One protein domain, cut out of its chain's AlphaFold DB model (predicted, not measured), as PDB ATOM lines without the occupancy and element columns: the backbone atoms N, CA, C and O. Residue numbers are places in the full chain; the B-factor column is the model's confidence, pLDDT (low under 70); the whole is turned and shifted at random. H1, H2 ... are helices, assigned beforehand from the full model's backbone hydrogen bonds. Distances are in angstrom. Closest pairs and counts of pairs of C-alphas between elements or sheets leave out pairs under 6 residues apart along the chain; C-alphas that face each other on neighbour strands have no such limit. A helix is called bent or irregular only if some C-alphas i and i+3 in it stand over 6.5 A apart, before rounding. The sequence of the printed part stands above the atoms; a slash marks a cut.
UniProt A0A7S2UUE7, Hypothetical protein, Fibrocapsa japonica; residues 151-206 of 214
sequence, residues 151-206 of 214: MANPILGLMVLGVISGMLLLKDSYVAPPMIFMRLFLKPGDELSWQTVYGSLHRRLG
ATOM      1  N   MET A 151      14.023  90.365  63.023       55.94
ATOM      2  CA  MET A 151      14.681  89.134  62.553       55.94
ATOM      3  C   MET A 151      15.337  88.260  63.641       55.94
ATOM      4  O   MET A 151      15.657  87.108  63.380       55.94
ATOM      5  N   ALA A 152      15.562  88.777  64.846       68.38
ATOM      6  CA  ALA A 152      16.168  88.038  65.950       68.38
ATOM      7  C   ALA A 152      15.161  87.337  66.864       68.38
ATOM      8  O   ALA A 152      15.552  86.658  67.811       68.38
ATOM      9  N   ASN A 153      13.866  87.540  66.620       79.38
ATOM     10  CA  ASN A 153      12.834  86.859  67.375       79.38
ATOM     11  C   ASN A 153      12.664  85.432  66.814       79.38
ATOM     12  O   ASN A 153      12.162  85.283  65.694       79.38
ATOM     13  N   PRO A 154      13.030  84.376  67.568       82.00
ATOM     14  CA  PRO A 154      12.954  82.995  67.087       82.00
ATOM     15  C   PRO A 154      11.521  82.565  66.740       82.00
ATOM     16  O   PRO A 154      11.327  81.711  65.877       82.00
ATOM     17  N   ILE A 155      10.509  83.196  67.347       86.19
ATOM     18  CA  ILE A 155       9.094  82.942  67.048       86.19
ATOM     19  C   ILE A 155       8.752  83.419  65.634       86.19
ATOM     20  O   ILE A 155       8.055  82.721  64.902       86.19
ATOM     21  N   LEU A 156       9.280  84.576  65.220       82.62
ATOM     22  CA  LEU A 156       9.053  85.104  63.874       82.62
ATOM     23  C   LEU A 156       9.692  84.187  62.817       82.62
ATOM     24  O   LEU A 156       9.077  83.905  61.791       82.62
ATOM     25  N   GLY A 157      10.886  83.659  63.107       84.31
ATOM     26  CA  GLY A 157      11.551  82.655  62.273       84.31
ATOM     27  C   GLY A 157      10.732  81.368  62.132       84.31
ATOM     28  O   GLY A 157      10.528  80.885  61.018       84.31
ATOM     29  N   LEU A 158      10.183  80.850  63.236       90.62
ATOM     30  CA  LEU A 158       9.297  79.679  63.214       90.62
ATOM     31  C   LEU A 158       8.007  79.929  62.425       90.62
ATOM     32  O   LEU A 158       7.568  79.049  61.686       90.62
ATOM     33  N   MET A 159       7.417  81.124  62.524       88.75
ATOM     34  CA  MET A 159       6.237  81.480  61.732       88.75
ATOM     35  C   MET A 159       6.531  81.471  60.229       88.75
ATOM     36  O   MET A 159       5.753  80.903  59.463       88.75
ATOM     37  N   VAL A 160       7.659  82.049  59.802       87.56
ATOM     38  CA  VAL A 160       8.071  82.049  58.388       87.56
ATOM     39  C   VAL A 160       8.294  80.621  57.885       87.56
ATOM     40  O   VAL A 160       7.789  80.265  56.820       87.56
ATOM     41  N   LEU A 161       8.971  79.775  58.667       91.81
ATOM     42  CA  LEU A 161       9.153  78.359  58.331       91.81
ATOM     43  C   LEU A 161       7.817  77.608  58.239       91.81
ATOM     44  O   LEU A 161       7.651  76.768  57.353       91.81
ATOM     45  N   GLY A 162       6.853  77.930  59.103       91.06
ATOM     46  CA  GLY A 162       5.498  77.383  59.048       91.06
ATOM     47  C   GLY A 162       4.762  77.756  57.760       91.06
ATOM     48  O   GLY A 162       4.176  76.885  57.117       91.06
ATOM     49  N   VAL A 163       4.842  79.023  57.338       84.19
ATOM     50  CA  VAL A 163       4.242  79.493  56.077       84.19
ATOM     51  C   VAL A 163       4.884  78.802  54.874       84.19
ATOM     52  O   VAL A 163       4.161  78.257  54.043       84.19
ATOM     53  N   ILE A 164       6.219  78.746  54.808       87.38
ATOM     54  CA  ILE A 164       6.948  78.060  53.726       87.38
ATOM     55  C   ILE A 164       6.573  76.575  53.673       87.38
ATOM     56  O   ILE A 164       6.292  76.040  52.603       87.38
ATOM     57  N   SER A 165       6.509  75.909  54.827       88.94
ATOM     58  CA  SER A 165       6.098  74.503  54.907       88.94
ATOM     59  C   SER A 165       4.666  74.311  54.403       88.94
ATOM     60  O   SER A 165       4.400  73.377  53.651       88.94
ATOM     61  N   GLY A 166       3.750  75.218  54.758       84.00
ATOM     62  CA  GLY A 166       2.382  75.221  54.242       84.00
ATOM     63  C   GLY A 166       2.330  75.380  52.722       84.00
ATOM     64  O   GLY A 166       1.625  74.628  52.056       84.00
ATOM     65  N   MET A 167       3.115  76.301  52.164       82.38
ATOM     66  CA  MET A 167       3.215  76.530  50.718       82.38
ATOM     67  C   MET A 167       3.727  75.285  49.976       82.38
ATOM     68  O   MET A 167       3.086  74.825  49.029       82.38
ATOM     69  N   LEU A 168       4.788  74.652  50.483       82.12
ATOM     70  CA  LEU A 168       5.342  73.420  49.913       82.12
ATOM     71  C   LEU A 168       4.364  72.238  49.993       82.12
ATOM     72  O   LEU A 168       4.176  71.518  49.011       82.12
ATOM     73  N   LEU A 169       3.701  72.046  51.138       79.31
ATOM     74  CA  LEU A 169       2.728  70.962  51.326       79.31
ATOM     75  C   LEU A 169       1.476  71.151  50.462       79.31
ATOM     76  O   LEU A 169       0.912  70.178  49.961       79.31
ATOM     77  N   LEU A 170       1.061  72.400  50.250       76.69
ATOM     78  CA  LEU A 170      -0.088  72.753  49.419       76.69
ATOM     79  C   LEU A 170       0.281  72.979  47.944       76.69
ATOM     80  O   LEU A 170      -0.581  73.398  47.165       76.69
ATOM     81  N   LYS A 171       1.529  72.670  47.555       74.06
ATOM     82  CA  LYS A 171       2.069  72.821  46.194       74.06
ATOM     83  C   LYS A 171       1.744  74.194  45.599       74.06
ATOM     84  O   LYS A 171       1.160  74.286  44.518       74.06
ATOM     85  N   ASP A 172       2.054  75.238  46.363       66.50
ATOM     86  CA  ASP A 172       1.955  76.642  45.963       66.50
ATOM     87  C   ASP A 172       0.606  77.022  45.335       66.50
ATOM     88  O   ASP A 172       0.536  77.702  44.316       66.50
ATOM     89  N   SER A 173      -0.497  76.610  45.971       60.28
ATOM     90  CA  SER A 173      -1.885  77.030  45.692       60.28
ATOM     91  C   SER A 173      -2.490  76.654  44.331       60.28
ATOM     92  O   SER A 173      -3.707  76.736  44.184       60.28
ATOM     93  N   TYR A 174      -1.715  76.158  43.366       60.19
ATOM     94  CA  TYR A 174      -2.258  75.844  42.038       60.19
ATOM     95  C   TYR A 174      -2.962  74.486  41.959       60.19
ATOM     96  O   TYR A 174      -3.858  74.307  41.138       60.19
ATOM     97  N   VAL A 175      -2.598  73.527  42.816       61.94
ATOM     98  CA  VAL A 175      -3.115  72.147  42.720       61.94
ATOM     99  C   VAL A 175      -4.030  71.775  43.886       61.94
ATOM    100  O   VAL A 175      -5.022  71.073  43.690       61.94
ATOM    101  N   ALA A 176      -3.738  72.249  45.101       65.06
ATOM    102  CA  ALA A 176      -4.454  71.805  46.295       65.06
ATOM    103  C   ALA A 176      -5.925  72.274  46.364       65.06
ATOM    104  O   ALA A 176      -6.783  71.419  46.591       65.06
ATOM    105  N   PRO A 177      -6.273  73.556  46.122       68.75
ATOM    106  CA  PRO A 177      -7.671  73.987  46.160       68.75
ATOM    107  C   PRO A 177      -8.554  73.298  45.102       68.75
ATOM    108  O   PRO A 177      -9.618  72.807  45.482       68.75
ATOM    109  N   PRO A 178      -8.129  73.145  43.827       66.69
ATOM    110  CA  PRO A 178      -8.879  72.358  42.848       66.69
ATOM    111  C   PRO A 178      -9.047  70.893  43.258       66.69
ATOM    112  O   PRO A 178     -10.138  70.356  43.131       66.69
ATOM    113  N   MET A 179      -8.012  70.246  43.803       67.69
ATOM    114  CA  MET A 179      -8.090  68.847  44.253       67.69
ATOM    115  C   MET A 179      -9.043  68.652  45.441       67.69
ATOM    116  O   MET A 179      -9.787  67.671  45.484       67.69
ATOM    117  N   ILE A 180      -9.042  69.581  46.403       72.81
ATOM    118  CA  ILE A 180      -9.977  69.569  47.537       72.81
ATOM    119  C   ILE A 180     -11.403  69.814  47.041       72.81
ATOM    120  O   ILE A 180     -12.314  69.081  47.418       72.81
ATOM    121  N   PHE A 181     -11.591  70.792  46.152       73.69
ATOM    122  CA  PHE A 181     -12.882  71.073  45.533       73.69
ATOM    123  C   PHE A 181     -13.414  69.854  44.769       73.69
ATOM    124  O   PHE A 181     -14.556  69.450  44.968       73.69
ATOM    125  N   MET A 182     -12.569  69.201  43.969       72.06
ATOM    126  CA  MET A 182     -12.948  67.989  43.246       72.06
ATOM    127  C   MET A 182     -13.418  66.883  44.198       72.06
ATOM    128  O   MET A 182     -14.465  66.289  43.972       72.06
ATOM    129  N   ARG A 183     -12.704  66.640  45.303       72.94
ATOM    130  CA  ARG A 183     -13.089  65.605  46.279       72.94
ATOM    131  C   ARG A 183     -14.358  65.924  47.068       72.94
ATOM    132  O   ARG A 183     -15.017  64.995  47.519       72.94
ATOM    133  N   LEU A 184     -14.669  67.201  47.277       79.69
ATOM    134  CA  LEU A 184     -15.846  67.614  48.043       79.69
ATOM    135  C   LEU A 184     -17.116  67.703  47.190       79.69
ATOM    136  O   LEU A 184     -18.205  67.528  47.730       79.69
ATOM    137  N   PHE A 185     -16.989  67.977  45.888       79.94
ATOM    138  CA  PHE A 185     -18.136  68.341  45.050       79.94
ATOM    139  C   PHE A 185     -18.374  67.440  43.831       79.94
ATOM    140  O   PHE A 185     -19.458  67.522  43.255       79.94
ATOM    141  N   LEU A 186     -17.433  66.574  43.438       76.50
ATOM    142  CA  LEU A 186     -17.670  65.600  42.362       76.50
ATOM    143  C   LEU A 186     -18.131  64.261  42.919       76.50
ATOM    144  O   LEU A 186     -17.667  63.804  43.966       76.50
ATOM    145  N   LYS A 187     -19.046  63.615  42.197       75.94
ATOM    146  CA  LYS A 187     -19.522  62.283  42.563       75.94
ATOM    147  C   LYS A 187     -18.506  61.230  42.108       75.94
ATOM    148  O   LYS A 187     -17.810  61.435  41.112       75.94
ATOM    149  N   PRO A 188     -18.412  60.080  42.801       70.19
ATOM    150  CA  PRO A 188     -17.587  58.969  42.341       70.19
ATOM    151  C   PRO A 188     -18.006  58.552  40.923       70.19
ATOM    152  O   PRO A 188     -19.140  58.121  40.726       70.19
ATOM    153  N   GLY A 189     -17.104  58.707  39.949       69.06
ATOM    154  CA  GLY A 189     -17.342  58.402  38.532       69.06
ATOM    155  C   GLY A 189     -17.317  59.610  37.588       69.06
ATOM    156  O   GLY A 189     -17.266  59.412  36.378       69.06
ATOM    157  N   ASP A 190     -17.299  60.842  38.106       71.00
ATOM    158  CA  ASP A 190     -17.123  62.028  37.263       71.00
ATOM    159  C   ASP A 190     -15.639  62.192  36.879       71.00
ATOM    160  O   ASP A 190     -14.800  62.564  37.704       71.00
ATOM    161  N   GLU A 191     -15.296  61.930  35.616       67.44
ATOM    162  CA  GLU A 191     -13.952  62.182  35.090       67.44
ATOM    163  C   GLU A 191     -13.813  63.640  34.623       67.44
ATOM    164  O   GLU A 191     -14.423  64.068  33.636       67.44
ATOM    165  N   LEU A 192     -12.957  64.417  35.301       66.94
ATOM    166  CA  LEU A 192     -12.476  65.699  34.775       66.94
ATOM    167  C   LEU A 192     -11.465  65.443  33.655       66.94
ATOM    168  O   LEU A 192     -10.255  65.593  33.820       66.94
ATOM    169  N   SER A 193     -11.968  65.055  32.486       70.75
ATOM    170  CA  SER A 193     -11.150  65.102  31.285       70.75
ATOM    171  C   SER A 193     -10.888  66.562  30.917       70.75
ATOM    172  O   SER A 193     -11.744  67.442  31.081       70.75
ATOM    173  N   TRP A 194      -9.696  66.824  30.390       67.94
ATOM    174  CA  TRP A 194      -9.342  68.139  29.868       67.94
ATOM    175  C   TRP A 194     -10.401  68.553  28.796       67.94
ATOM    176  O   TRP A 194     -10.992  69.637  28.831       67.94
ATOM    177  N   GLN A 195     -10.835  67.630  27.933       69.81
ATOM    178  CA  GLN A 195     -11.929  67.892  26.989       69.81
ATOM    179  C   GLN A 195     -13.233  68.385  27.646       69.81
ATOM    180  O   GLN A 195     -13.877  69.280  27.094       69.81
ATOM    181  N   THR A 196     -13.618  67.862  28.811       70.12
ATOM    182  CA  THR A 196     -14.850  68.277  29.502       70.12
ATOM    183  C   THR A 196     -14.763  69.730  29.969       70.12
ATOM    184  O   THR A 196     -15.713  70.493  29.791       70.12
ATOM    185  N   VAL A 197     -13.621  70.137  30.532       72.75
ATOM    186  CA  VAL A 197     -13.505  71.434  31.214       72.75
ATOM    187  C   VAL A 197     -13.382  72.603  30.234       72.75
ATOM    188  O   VAL A 197     -14.023  73.628  30.452       72.75
ATOM    189  N   TYR A 198     -12.629  72.476  29.133       76.12
ATOM    190  CA  TYR A 198     -12.485  73.597  28.184       76.12
ATOM    191  C   TYR A 198     -12.818  73.244  26.727       76.12
ATOM    192  O   TYR A 198     -12.634  74.066  25.830       76.12
ATOM    193  N   GLY A 199     -13.440  72.090  26.466       75.56
ATOM    194  CA  GLY A 199     -13.986  71.773  25.141       75.56
ATOM    195  C   GLY A 199     -15.108  72.719  24.688       75.56
ATOM    196  O   GLY A 199     -15.330  72.896  23.489       75.56
ATOM    197  N   SER A 200     -15.824  73.366  25.616       75.12
ATOM    198  CA  SER A 200     -16.783  74.433  25.281       75.12
ATOM    199  C   SER A 200     -16.077  75.706  24.794       75.12
ATOM    200  O   SER A 200     -16.524  76.320  23.824       75.12
ATOM    201  N   LEU A 201     -14.945  76.063  25.408       79.06
ATOM    202  CA  LEU A 201     -14.111  77.198  25.019       79.06
ATOM    203  C   LEU A 201     -13.429  76.948  23.668       79.06
ATOM    204  O   LEU A 201     -13.508  77.798  22.786       79.06
ATOM    205  N   HIS A 202     -12.838  75.767  23.463       81.75
ATOM    206  CA  HIS A 202     -12.208  75.403  22.188       81.75
ATOM    207  C   HIS A 202     -13.197  75.439  21.016       81.75
ATOM    208  O   HIS A 202     -12.870  75.983  19.963       81.75
ATOM    209  N   ARG A 203     -14.444  74.978  21.219       79.25
ATOM    210  CA  ARG A 203     -15.514  75.098  20.210       79.25
ATOM    211  C   ARG A 203     -15.845  76.546  19.866       79.25
ATOM    212  O   ARG A 203     -16.035  76.857  18.696       79.25
ATOM    213  N   ARG A 204     -15.891  77.438  20.860       79.94
ATOM    214  CA  ARG A 204     -16.122  78.874  20.623       79.94
ATOM    215  C   ARG A 204     -14.960  79.544  19.894       79.94
ATOM    216  O   ARG A 204     -15.192  80.478  19.138       79.94
ATOM    217  N   LEU A 205     -13.740  79.059  20.101       84.00
ATOM    218  CA  LEU A 205     -12.533  79.553  19.435       84.00
ATOM    219  C   LEU A 205     -12.288  78.907  18.058       84.00
ATOM    220  O   LEU A 205     -11.286  79.213  17.421       84.00
ATOM    221  N   GLY A 206     -13.172  78.018  17.592       84.69
ATOM    222  CA  GLY A 206     -13.020  77.323  16.309       84.69
ATOM    223  C   GLY A 206     -11.871  76.308  16.275       84.69
ATOM    224  O   GLY A 206     -11.487  75.847  15.202       84.69
TER     225      GLY A 206
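This is residues 151 to 206 of the 214 residues of the protein "Hypothetical protein" of Fibrocapsa japonica (UniProt A0A7S2UUE7). Three separate helices are strung out one after another along an open, elongated path with no shared core: H1 makes one end, H2 comes next, and H3 lies toward the other end after a turn of the chain at residues 186 to 193. No helix touches another. The printed part has 56 residues with three named helices, in the order H1, H2, H3, and no named strand; the class is all helix. The whole is extended, with a radius of gyration of the C-alphas of 18.8 A, and flat in outline, spanning 58 by 30 by 12 A.

H1, the longest helix, holds residues 154 to 169 and measures 22.3 A from C-alpha 154 at (12.954, 82.995, 67.087) to C-alpha 169 at (2.728, 70.962, 51.326). H2 holds residues 176 to 185 and measures 14.2 A. H3 holds residues 194 to 204 and measures 15.7 A, ending with C-alpha 204 at (-16.122, 78.874, 20.623). H3 is irregular: C-alphas 197 and 200 are 7.4 A apart.

H1 and H2 are apart, and the 6 residues between them make a short link. H2 and H3 are apart too, with a short link of 8 residues. H1 and H3 are also apart. Residues 151 to 163, of which 154 to 163 belong to H1, stand free, and so do residues 193 to 206, of which 194 to 204 belong to H3. Each O i to N i+4 pair is within hydrogen-bond range in H1 and H2; in H3, 5 of 7 are.

The two C-alphas farthest apart, those of Ala 152 and Gly 206, are 58.6 A apart. The printed part has no cut, and neither link is long. The mean pLDDT of the printed part is 76.1; 15 residues are under 70, among them residues 172 to 179.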